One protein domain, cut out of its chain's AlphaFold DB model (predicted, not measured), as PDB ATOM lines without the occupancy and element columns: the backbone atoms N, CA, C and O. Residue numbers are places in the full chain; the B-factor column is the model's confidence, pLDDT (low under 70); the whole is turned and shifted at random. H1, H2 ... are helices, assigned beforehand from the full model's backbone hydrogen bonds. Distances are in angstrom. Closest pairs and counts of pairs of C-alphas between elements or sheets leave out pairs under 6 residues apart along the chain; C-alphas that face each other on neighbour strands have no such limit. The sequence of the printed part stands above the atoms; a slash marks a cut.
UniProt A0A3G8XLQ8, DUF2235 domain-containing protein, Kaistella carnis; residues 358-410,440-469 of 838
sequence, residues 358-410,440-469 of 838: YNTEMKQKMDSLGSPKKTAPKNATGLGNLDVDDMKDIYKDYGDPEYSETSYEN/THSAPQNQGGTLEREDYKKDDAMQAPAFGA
ATOM      1  N   TYR A 358     -10.580  14.160 -28.201       95.25
ATOM      2  CA  TYR A 358     -10.298  15.152 -29.246       95.25
ATOM      3  C   TYR A 358     -11.568  15.898 -29.676       95.25
ATOM      4  O   TYR A 358     -11.565  17.125 -29.786       95.25
ATOM      5  N   ASN A 359     -12.680  15.174 -29.838       95.38
ATOM      6  CA  ASN A 359     -13.983  15.762 -30.169       95.38
ATOM      7  C   ASN A 359     -14.472  16.681 -29.038       95.38
ATOM      8  O   ASN A 359     -14.882  17.817 -29.294       95.38
ATOM      9  N   THR A 360     -14.352  16.225 -27.785       94.12
ATOM     10  CA  THR A 360     -14.678  17.015 -26.591       94.12
ATOM     11  C   THR A 360     -13.843  18.293 -26.509       94.12
ATOM     12  O   THR A 360     -14.381  19.374 -26.272       94.12
ATOM     13  N   GLU A 361     -12.525  18.209 -26.702       93.50
ATOM     14  CA  GLU A 361     -11.635  19.368 -26.617       93.50
ATOM     15  C   GLU A 361     -11.910  20.393 -27.714       93.50
ATOM     16  O   GLU A 361     -11.944  21.593 -27.429       93.50
ATOM     17  N   MET A 362     -12.167  19.939 -28.944       94.06
ATOM     18  CA  MET A 362     -12.562  20.820 -30.044       94.06
ATOM     19  C   MET A 362     -13.857  21.553 -29.695       94.06
ATOM     20  O   MET A 362     -13.907  22.786 -29.760       94.06
ATOM     21  N   LYS A 363     -14.868  20.831 -29.191       92.12
ATOM     22  CA  LYS A 363     -16.131  21.442 -28.771       92.12
ATOM     23  C   LYS A 363     -15.944  22.455 -27.644       92.12
ATOM     24  O   LYS A 363     -16.506  23.549 -27.699       92.12
ATOM     25  N   GLN A 364     -15.149  22.120 -26.628       90.88
ATOM     26  CA  GLN A 364     -14.849  23.018 -25.509       90.88
ATOM     27  C   GLN A 364     -14.107  24.274 -25.978       90.88
ATOM     28  O   GLN A 364     -14.400  25.378 -25.510       90.88
ATOM     29  N   LYS A 365     -13.176  24.131 -26.928       91.19
ATOM     30  CA  LYS A 365     -12.471  25.262 -27.533       91.19
ATOM     31  C   LYS A 365     -13.442  26.161 -28.289       91.19
ATOM     32  O   LYS A 365     -13.481  27.354 -27.990       91.19
ATOM     33  N   MET A 366     -14.265  25.601 -29.172       90.75
ATOM     34  CA  MET A 366     -15.300  26.335 -29.908       90.75
ATOM     35  C   MET A 366     -16.230  27.101 -28.954       90.75
ATOM     36  O   MET A 366     -16.450  28.303 -29.106       90.75
ATOM     37  N   ASP A 367     -16.712  26.431 -27.909       88.38
ATOM     38  CA  ASP A 367     -17.609  27.011 -26.912       88.38
ATOM     39  C   ASP A 367     -16.977  28.155 -26.111       88.38
ATOM     40  O   ASP A 367     -17.664  29.125 -25.778       88.38
ATOM     41  N   SER A 368     -15.680  28.061 -25.804       88.62
ATOM     42  CA  SER A 368     -14.937  29.122 -25.112       88.62
ATOM     43  C   SER A 368     -14.768  30.386 -25.954       88.62
ATOM     44  O   SER A 368     -14.701  31.487 -25.415       88.62
ATOM     45  N   LEU A 369     -14.740  30.244 -27.281       85.25
ATOM     46  CA  LEU A 369     -14.662  31.374 -28.207       85.25
ATOM     47  C   LEU A 369     -16.039  32.017 -28.417       85.25
ATOM     48  O   LEU A 369     -16.132  33.222 -28.638       85.25
ATOM     49  N   GLY A 370     -17.113  31.229 -28.300       78.00
ATOM     50  CA  GLY A 370     -18.496  31.697 -28.410       78.00
ATOM     51  C   GLY A 370     -19.090  32.295 -27.128       78.00
ATOM     52  O   GLY A 370     -20.189  32.850 -27.175       78.00
ATOM     53  N   SER A 371     -18.422  32.189 -25.971       78.00
ATOM     54  CA  SER A 371     -18.944  32.718 -24.706       78.00
ATOM     55  C   SER A 371     -17.845  33.140 -23.724       78.00
ATOM     56  O   SER A 371     -17.055  32.296 -23.309       78.00
ATOM     57  N   PRO A 372     -17.864  34.384 -23.199       70.69
ATOM     58  CA  PRO A 372     -16.874  34.850 -22.223       70.69
ATOM     59  C   PRO A 372     -16.982  34.158 -20.852       70.69
ATOM     60  O   PRO A 372     -16.111  34.333 -20.005       70.69
ATOM     61  N   LYS A 373     -18.054  33.389 -20.605       72.88
ATOM     62  CA  LYS A 373     -18.241  32.610 -19.370       72.88
ATOM     63  C   LYS A 373     -17.626  31.210 -19.441       72.88
ATOM     64  O   LYS A 373     -17.543  30.548 -18.410       72.88
ATOM     65  N   LYS A 374     -17.239  30.741 -20.631       78.12
ATOM     66  CA  LYS A 374     -16.648  29.418 -20.835       78.12
ATOM     67  C   LYS A 374     -15.146  29.562 -21.051       78.12
ATOM     68  O   LYS A 374     -14.696  30.392 -21.830       78.12
ATOM     69  N   THR A 375     -14.362  28.753 -20.353       75.31
ATOM     70  CA  THR A 375     -12.902  28.743 -20.493       75.31
ATOM     71  C   THR A 375     -12.476  27.727 -21.538       75.31
ATOM     72  O   THR A 375     -13.085  26.665 -21.649       75.31
ATOM     73  N   ALA A 376     -11.404  28.032 -22.269       78.44
ATOM     74  CA  ALA A 376     -10.786  27.074 -23.177       78.44
ATOM     75  C   ALA A 376     -10.360  25.799 -22.420       78.44
ATOM     76  O   ALA A 376     -10.032  25.881 -21.228       78.44
ATOM     77  N   PRO A 377     -10.344  24.632 -23.088       80.19
ATOM     78  CA  PRO A 377      -9.877  23.395 -22.477       80.19
ATOM     79  C   PRO A 377      -8.439  23.566 -21.978       80.19
ATOM     80  O   PRO A 377      -7.560  24.030 -22.706       80.19
ATOM     81  N   LYS A 378      -8.187  23.188 -20.722       74.19
ATOM     82  CA  LYS A 378      -6.825  23.146 -20.173       74.19
ATOM     83  C   LYS A 378      -6.068  21.965 -20.787       74.19
ATOM     84  O   LYS A 378      -6.651  20.898 -20.991       74.19
ATOM     85  N   ASN A 379      -4.769  22.135 -21.040       74.44
ATOM     86  CA  ASN A 379      -3.864  21.079 -21.518       74.44
ATOM     87  C   ASN A 379      -4.432  20.293 -22.712       74.44
ATOM     88  O   ASN A 379      -4.392  19.066 -22.700       74.44
ATOM     89  N   ALA A 380      -5.069  20.977 -23.668       78.81
ATOM     90  CA  ALA A 380      -5.647  20.316 -24.833       78.81
ATOM     91  C   ALA A 380      -4.564  19.551 -25.601       78.81
ATOM     92  O   ALA A 380      -3.461  20.053 -25.812       78.81
ATOM     93  N   THR A 381      -4.889  18.328 -25.984       71.56
ATOM     94  CA  THR A 381      -4.017  17.408 -26.698       71.56
ATOM     95  C   THR A 381      -4.632  17.162 -28.059       71.56
ATOM     96  O   THR A 381      -5.705  16.587 -28.154       71.56
ATOM     97  N   GLY A 382      -3.951  17.581 -29.117       74.19
ATOM     98  CA  GLY A 382      -4.384  17.288 -30.478       74.19
ATOM     99  C   GLY A 382      -5.227  18.369 -31.159       74.19
ATOM    100  O   GLY A 382      -5.591  18.190 -32.316       74.19
ATOM    101  N   LEU A 383      -5.501  19.509 -30.514       82.38
ATOM    102  CA  LEU A 383      -6.024  20.679 -31.232       82.38
ATOM    103  C   LEU A 383      -4.943  21.202 -32.192       82.38
ATOM    104  O   LEU A 383      -3.937  21.746 -31.739       82.38
ATOM    105  N   GLY A 384      -5.145  21.000 -33.497       75.75
ATOM    106  CA  GLY A 384      -4.315  21.577 -34.553       75.75
ATOM    107  C   GLY A 384      -4.583  23.065 -34.778       75.75
ATOM    108  O   GLY A 384      -5.142  23.757 -33.922       75.75
ATOM    109  N   ASN A 385      -4.221  23.560 -35.960       81.00
ATOM    110  CA  ASN A 385      -4.385  24.967 -36.345       81.00
ATOM    111  C   ASN A 385      -5.790  25.282 -36.892       81.00
ATOM    112  O   ASN A 385      -5.924  26.092 -37.806       81.00
ATOM    113  N   LEU A 386      -6.830  24.646 -36.346       85.56
ATOM    114  CA  LEU A 386      -8.212  24.894 -36.755       85.56
ATOM    115  C   LEU A 386      -8.639  26.313 -36.378       85.56
ATOM    116  O   LEU A 386      -8.446  26.743 -35.232       85.56
ATOM    117  N   ASP A 387      -9.272  27.016 -37.314       87.25
ATOM    118  CA  ASP A 387      -9.939  28.272 -37.002       87.25
ATOM    119  C   ASP A 387     -11.357  28.043 -36.441       87.25
ATOM    120  O   ASP A 387     -11.836  26.919 -36.265       87.25
ATOM    121  N   VAL A 388     -12.026  29.132 -36.060       87.19
ATOM    122  CA  VAL A 388     -13.351  29.057 -35.429       87.19
ATOM    123  C   VAL A 388     -14.423  28.574 -36.400       87.19
ATOM    124  O   VAL A 388     -15.386  27.938 -35.969       87.19
ATOM    125  N   ASP A 389     -14.292  28.896 -37.681       90.00
ATOM    126  CA  ASP A 389     -15.282  28.535 -38.685       90.00
ATOM    127  C   ASP A 389     -15.113  27.069 -39.096       90.00
ATOM    128  O   ASP A 389     -16.117  26.362 -39.178       90.00
ATOM    129  N   ASP A 390     -13.879  26.559 -39.157       92.38
ATOM    130  CA  ASP A 390     -13.601  25.125 -39.258       92.38
ATOM    131  C   ASP A 390     -14.253  24.340 -38.112       92.38
ATOM    132  O   ASP A 390     -14.957  23.360 -38.348       92.38
ATOM    133  N   MET A 391     -14.073  24.780 -36.860       92.88
ATOM    134  CA  MET A 391     -14.676  24.109 -35.698       92.88
ATOM    135  C   MET A 391     -16.209  24.093 -35.771       92.88
ATOM    136  O   MET A 391     -16.833  23.080 -35.447       92.88
ATOM    137  N   LYS A 392     -16.828  25.202 -36.202       92.56
ATOM    138  CA  LYS A 392     -18.287  25.279 -36.378       92.56
ATOM    139  C   LYS A 392     -18.772  24.361 -37.490       92.56
ATOM    140  O   LYS A 392     -19.806  23.726 -37.307       92.56
ATOM    141  N   ASP A 393     -18.060  24.301 -38.610       94.00
ATOM    142  CA  ASP A 393     -18.401  23.429 -39.732       94.00
ATOM    143  C   ASP A 393     -18.310  21.957 -39.323       94.00
ATOM    144  O   ASP A 393     -19.270  21.211 -39.500       94.00
ATOM    145  N   ILE A 394     -17.209  21.558 -38.680       95.00
ATOM    146  CA  ILE A 394     -17.034  20.198 -38.150       95.00
ATOM    147  C   ILE A 394     -18.166  19.863 -37.170       95.00
ATOM    148  O   ILE A 394     -18.786  18.803 -37.269       95.00
ATOM    149  N   TYR A 395     -18.475  20.766 -36.231       94.75
ATOM    150  CA  TYR A 395     -19.550  20.540 -35.265       94.75
ATOM    151  C   TYR A 395     -20.934  20.486 -35.922       94.75
ATOM    152  O   TYR A 395     -21.792  19.722 -35.491       94.75
ATOM    153  N   LYS A 396     -21.164  21.267 -36.976       94.44
ATOM    154  CA  LYS A 396     -22.404  21.225 -37.755       94.44
ATOM    155  C   LYS A 396     -22.561  19.897 -38.499       94.44
ATOM    156  O   LYS A 396     -23.679  19.395 -38.587       94.44
ATOM    157  N   ASP A 397     -21.470  19.347 -39.025       93.81
ATOM    158  CA  ASP A 397     -21.496  18.112 -39.807       93.81
ATOM    159  C   ASP A 397     -21.601  16.860 -38.922       93.81
ATOM    160  O   ASP A 397     -22.254  15.879 -39.305       93.81
ATOM    161  N   TYR A 398     -20.968  16.876 -37.743       94.56
ATOM    162  CA  TYR A 398     -20.794  15.678 -36.910       94.56
ATOM    163  C   TYR A 398     -21.384  15.756 -35.503       94.56
ATOM    164  O   TYR A 398     -21.563  14.704 -34.891       94.56
ATOM    165  N   GLY A 399     -21.688  16.950 -34.996       92.00
ATOM    166  CA  GLY A 399     -22.353  17.138 -33.711       92.00
ATOM    167  C   GLY A 399     -23.864  16.918 -33.775       92.00
ATOM    168  O   GLY A 399     -24.468  16.768 -34.839       92.00
ATOM    169  N   ASP A 400     -24.491  16.923 -32.604       89.06
ATOM    170  CA  ASP A 400     -25.931  16.762 -32.429       89.06
ATOM    171  C   ASP A 400     -26.445  17.651 -31.281       89.06
ATOM    172  O   ASP A 400     -26.782  17.164 -30.197       89.06
ATOM    173  N   PRO A 401     -26.518  18.982 -31.480       84.31
ATOM    174  CA  PRO A 401     -26.956  19.911 -30.437       84.31
ATOM    175  C   PRO A 401     -28.422  19.719 -30.017       84.31
ATOM    176  O   PRO A 401     -28.809  20.184 -28.946       84.31
ATOM    177  N   GLU A 402     -29.246  19.068 -30.843       81.69
ATOM    178  CA  GLU A 402     -30.669  18.856 -30.563       81.69
ATOM    179  C   GLU A 402     -30.889  17.679 -29.606       81.69
ATOM    180  O   GLU A 402     -31.666  17.799 -28.655       81.69
ATOM    181  N   TYR A 403     -30.189  16.559 -29.825       77.88
ATOM    182  CA  TYR A 403     -30.402  15.326 -29.058       77.88
ATOM    183  C   TYR A 403     -29.232  14.942 -28.145       77.88
ATOM    184  O   TYR A 403     -29.421  14.120 -27.249       77.88
ATOM    185  N   SER A 404     -28.056  15.553 -28.326       83.38
ATOM    186  CA  SER A 404     -26.832  15.291 -27.553       83.38
ATOM    187  C   SER A 404     -26.451  13.809 -27.513       83.38
ATOM    188  O   SER A 404     -26.268  13.221 -26.446       83.38
ATOM    189  N   GLU A 405     -26.402  13.178 -28.688       82.44
ATOM    190  CA  GLU A 405     -26.169  11.737 -28.835       82.44
ATOM    191  C   GLU A 405     -24.832  11.380 -29.502       82.44
ATOM    192  O   GLU A 405     -24.631  10.207 -29.825       82.44
ATOM    193  N   THR A 406     -23.926  12.345 -29.700       90.94
ATOM    194  CA  THR A 406     -22.592  12.114 -30.276       90.94
ATOM    195  C   THR A 406     -21.491  12.381 -29.255       90.94
ATOM    196  O   THR A 406     -21.695  13.013 -28.218       90.94
ATOM    197  N   SER A 407     -20.285  11.911 -29.556       93.94
ATOM    198  CA  SER A 407     -19.090  12.147 -28.745       93.94
ATOM    199  C   SER A 407     -18.716  13.625 -28.623       93.94
ATOM    200  O   SER A 407     -18.042  13.994 -27.664       93.94
ATOM    201  N   TYR A 408     -19.181  14.483 -29.536       94.25
ATOM    202  CA  TYR A 408     -18.937  15.926 -29.490       94.25
ATOM    203  C   TYR A 408     -19.701  16.626 -28.355       94.25
ATOM    204  O   TYR A 408     -19.322  17.731 -27.972       94.25
ATOM    205  N   GLU A 409     -20.747  16.014 -27.787       92.50
ATOM    206  CA  GLU A 409     -21.498  16.579 -26.652       92.50
ATOM    207  C   GLU A 409     -21.014  16.103 -25.276       92.50
ATOM    208  O   GLU A 409     -21.436  16.642 -24.243       92.50
ATOM    209  N   ASN A 410     -20.120  15.115 -25.247       93.44
ATOM    210  CA  ASN A 410     -19.614  14.534 -24.012       93.44
ATOM    211  C   ASN A 410     -18.493  15.400 -23.410       93.44
ATOM    212  O   ASN A 410     -17.696  16.006 -24.129       93.44
ATOM    213  N   THR A 440     -16.266   5.701 -32.245       93.56
ATOM    214  CA  THR A 440     -15.672   6.990 -32.641       93.56
ATOM    215  C   THR A 440     -14.412   6.774 -33.481       93.56
ATOM    216  O   THR A 440     -13.758   5.723 -33.381       93.56
ATOM    217  N   HIS A 441     -14.067   7.768 -34.307       93.31
ATOM    218  CA  HIS A 441     -13.020   7.630 -35.331       93.31
ATOM    219  C   HIS A 441     -12.010   8.783 -35.393       93.31
ATOM    220  O   HIS A 441     -11.021   8.658 -36.118       93.31
ATOM    221  N   SER A 442     -12.239   9.884 -34.672       94.50
ATOM    222  CA  SER A 442     -11.310  11.020 -34.638       94.50
ATOM    223  C   SER A 442     -10.070  10.673 -33.816       94.50
ATOM    224  O   SER A 442     -10.175  10.375 -32.626       94.50
ATOM    225  N   ALA A 443      -8.897  10.698 -34.437       93.50
ATOM    226  CA  ALA A 443      -7.615  10.464 -33.781       93.50
ATOM    227  C   ALA A 443      -6.490  11.020 -34.666       93.50
ATOM    228  O   ALA A 443      -6.633  10.981 -35.890       93.50
ATOM    229  N   PRO A 444      -5.372  11.489 -34.084       91.75
ATOM    230  CA  PRO A 444      -4.208  11.878 -34.867       91.75
ATOM    231  C   PRO A 444      -3.570  10.647 -35.522       91.75
ATOM    232  O   PRO A 444      -3.777   9.511 -35.081       91.75
ATOM    233  N   GLN A 445      -2.742  10.877 -36.543       87.19
ATOM    234  CA  GLN A 445      -2.004   9.799 -37.213       87.19
ATOM    235  C   GLN A 445      -1.036   9.075 -36.269       87.19
ATOM    236  O   GLN A 445      -0.937   7.854 -36.326       87.19
ATOM    237  N   ASN A 446      -0.365   9.828 -35.389       87.44
ATOM    238  CA  ASN A 446       0.570   9.319 -34.386       87.44
ATOM    239  C   ASN A 446       0.222   9.872 -32.999       87.44
ATOM    240  O   ASN A 446      -0.333  10.969 -32.871       87.44
ATOM    241  N   GLN A 447       0.587   9.136 -31.946       90.62
ATOM    242  CA  GLN A 447       0.415   9.590 -30.563       90.62
ATOM    243  C   GLN A 447       1.127  10.931 -30.328       90.62
ATOM    244  O   GLN A 447       2.246  11.146 -30.782       90.62
ATOM    245  N   GLY A 448       0.458  11.851 -29.627       83.44
ATOM    246  CA  GLY A 448       0.961  13.211 -29.386       83.44
ATOM    247  C   GLY A 448       0.810  14.189 -30.562       83.44
ATOM    248  O   GLY A 448       1.103  15.369 -30.387       83.44
ATOM    249  N   GLY A 449       0.331  13.736 -31.726       86.75
ATOM    250  CA  GLY A 449       0.068  14.591 -32.886       86.75
ATOM    251  C   GLY A 449      -1.172  15.485 -32.750       86.75
ATOM    252  O   GLY A 449      -2.002  15.307 -31.854       86.75
ATOM    253  N   THR A 450      -1.299  16.441 -33.672       90.44
ATOM    254  CA  THR A 450      -2.486  17.290 -33.858       90.44
ATOM    255  C   THR A 450      -3.456  16.690 -34.871       90.44
ATOM    256  O   THR A 450      -3.039  15.936 -35.746       90.44
ATOM    257  N   LEU A 451      -4.744  17.005 -34.728       92.50
ATOM    258  CA  LEU A 451      -5.775  16.694 -35.715       92.50
ATOM    259  C   LEU A 451      -5.961  17.890 -36.647       92.50
ATOM    260  O   LEU A 451      -6.166  19.016 -36.179       92.50
ATOM    261  N   GLU A 452      -5.970  17.606 -37.942       91.06
ATOM    262  CA  GLU A 452      -6.432  18.519 -38.983       91.06
ATOM    263  C   GLU A 452      -7.933  18.307 -39.254       91.06
ATOM    264  O   GLU A 452      -8.567  17.406 -38.692       91.06
ATOM    265  N   ARG A 453      -8.538  19.148 -40.103       90.56
ATOM    266  CA  ARG A 453      -9.991  19.136 -40.365       90.56
ATOM    267  C   ARG A 453     -10.493  17.756 -40.806       90.56
ATOM    268  O   ARG A 453     -11.565  17.335 -40.380       90.56
ATOM    269  N   GLU A 454      -9.717  17.041 -41.616       90.94
ATOM    270  CA  GLU A 454     -10.062  15.731 -42.177       90.94
ATOM    271  C   GLU A 454      -9.960  14.577 -41.164       90.94
ATOM    272  O   GLU A 454     -10.518  13.496 -41.391       90.94
ATOM    273  N   ASP A 455      -9.260  14.786 -40.046       93.69
ATOM    274  CA  ASP A 455      -9.123  13.780 -38.994       93.69
ATOM    275  C   ASP A 455     -10.381  13.698 -38.121       93.69
ATOM    276  O   ASP A 455     -10.664  12.636 -37.555       93.69
ATOM    277  N   TYR A 456     -11.165  14.780 -38.043       94.00
ATOM    278  CA  TYR A 456     -12.455  14.793 -37.356       94.00
ATOM    279  C   TYR A 456     -13.505  14.050 -38.169       94.00
ATOM    280  O   TYR A 456     -13.738  14.324 -39.347       94.00
ATOM    281  N   LYS A 457     -14.153  13.081 -37.523       94.81
ATOM    282  CA  LYS A 457     -15.057  12.144 -38.188       94.81
ATOM    283  C   LYS A 457     -16.382  12.039 -37.455       94.81
ATOM    284  O   LYS A 457     -16.487  12.317 -36.259       94.81
ATOM    285  N   LYS A 458     -17.390  11.600 -38.207       93.62
ATOM    286  CA  LYS A 458     -18.707  11.244 -37.687       93.62
ATOM    287  C   LYS A 458     -18.630   9.961 -36.863       93.62
ATOM    288  O   LYS A 458     -17.937   9.022 -37.252       93.62
ATOM    289  N   ASP A 459     -19.394   9.911 -35.781       92.00
ATOM    290  CA  ASP A 459     -19.549   8.700 -34.979       92.00
ATOM    291  C   ASP A 459     -20.453   7.658 -35.650       92.00
ATOM    292  O   ASP A 459     -21.355   7.976 -36.435       92.00
ATOM    293  N   ASP A 460     -20.250   6.393 -35.281       88.69
ATOM    294  CA  ASP A 460     -21.161   5.314 -35.648       88.69
ATOM    295  C   ASP A 460     -22.519   5.514 -34.951       88.69
ATOM    296  O   ASP A 460     -22.605   5.873 -33.774       88.69
ATOM    297  N   ALA A 461     -23.618   5.199 -35.636       79.06
ATOM    298  CA  ALA A 461     -24.937   5.224 -35.008       79.06
ATOM    299  C   ALA A 461     -25.083   4.061 -34.011       79.06
ATOM    300  O   ALA A 461     -25.011   2.898 -34.405       79.06
ATOM    301  N   MET A 462     -25.345   4.352 -32.731       69.62
ATOM    302  CA  MET A 462     -25.278   3.348 -31.651       69.62
ATOM    303  C   MET A 462     -26.227   2.148 -31.783       69.62
ATOM    304  O   MET A 462     -25.976   1.101 -31.192       69.62
ATOM    305  N   GLN A 463     -27.301   2.280 -32.561       66.12
ATOM    306  CA  GLN A 463     -28.276   1.209 -32.812       66.12
ATOM    307  C   GLN A 463     -28.046   0.481 -34.144       66.12
ATOM    308  O   GLN A 463     -28.834  -0.387 -34.516       66.12
ATOM    309  N   ALA A 464     -26.992   0.830 -34.887       65.44
ATOM    310  CA  ALA A 464     -26.690   0.189 -36.157       65.44
ATOM    311  C   ALA A 464     -26.071  -1.207 -35.941       65.44
ATOM    312  O   ALA A 464     -25.217  -1.361 -35.067       65.44
ATOM    313  N   PRO A 465     -26.395  -2.210 -36.787       57.78
ATOM    314  CA  PRO A 465     -25.788  -3.545 -36.716       57.78
ATOM    315  C   PRO A 465     -24.253  -3.557 -36.815       57.78
ATOM    316  O   PRO A 465     -23.614  -4.497 -36.357       57.78
ATOM    317  N   ALA A 466     -23.667  -2.522 -37.423       63.81
ATOM    318  CA  ALA A 466     -22.224  -2.363 -37.592       63.81
ATOM    319  C   ALA A 466     -21.555  -1.521 -36.487       63.81
ATOM    320  O   ALA A 466     -20.360  -1.257 -36.586       63.81
ATOM    321  N   PHE A 467     -22.287  -1.074 -35.457       76.25
ATOM    322  CA  PHE A 467     -21.724  -0.208 -34.421       76.25
ATOM    323  C   PHE A 467     -20.562  -0.891 -33.693       76.25
ATOM    324  O   PHE A 467     -20.733  -1.941 -33.071       76.25
ATOM    325  N   GLY A 468     -19.375  -0.283 -33.742       66.06
ATOM    326  CA  GLY A 468     -18.190  -0.894 -33.144       66.06
ATOM    327  C   GLY A 468     -17.734  -2.174 -33.857       66.06
ATOM    328  O   GLY A 468     -17.058  -2.998 -33.241       66.06
ATOM    329  N   ALA A 469     -18.092  -2.367 -35.129       71.50
ATOM    330  CA  ALA A 469     -17.501  -3.380 -35.997       71.50
ATOM    331  C   ALA A 469     -16.264  -2.823 -36.729       71.50
ATOM    332  O   ALA A 469     -16.052  -1.611 -36.817       71.50
TER     333      ALA A 469
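Overview. This is residues 358 to 410 and 440 to 469 of the 838 residues of the protein "DUF2235 domain-containing protein" of Kaistella carnis (UniProt A0A3G8XLQ8). This is a domain with little regular structure: two short helices, H1 and H2, pack obliquely on each other, and long loops make up the rest. The last loop, residues 440 to 469, first swings out to one side and folds back, through residues 444 and 451, and then its later part, residues 458 to 465, runs out to one end of the longest axis. The printed part has 83 residues, with two named helices, H1 then H2, and no named strand; the class is all helix, with 24 residues in named elements. It is compact, with a radius of gyration of the C-alphas of 13.0 A, and spans 41 by 33 by 20 A.

Arrangement. Start at H1, residues 358 to 370, the longest helix. It touches H2, residues 388 to 398, where the closest C-alphas, of Met 366 and Met 391, are 6.2 A apart. The two run opposite ways at a steep tilt of 51 degrees. In H1 and H2 every O i to N i+4 pair is within hydrogen-bond range.

Along the chain. Find C-alpha 358 at (-10.298, 15.152, -29.246); from there H1 runs 18.5 A to Gly 370. H2 runs 15.4 A from Val 388 to C-alpha 398 at (-20.794, 15.678, -36.910).

Size, cuts and confidence. The C-alphas farthest apart, of Pro 372 and Pro 465, are 42.0 A apart. The link from H1 to H2 is long, 17 residues. Residues 411 to 439 are not printed; C-alphas 410 and 440 are 12.1 A apart across the cut. Look for pLDDT under 70 at residues 462 to 466 and 468.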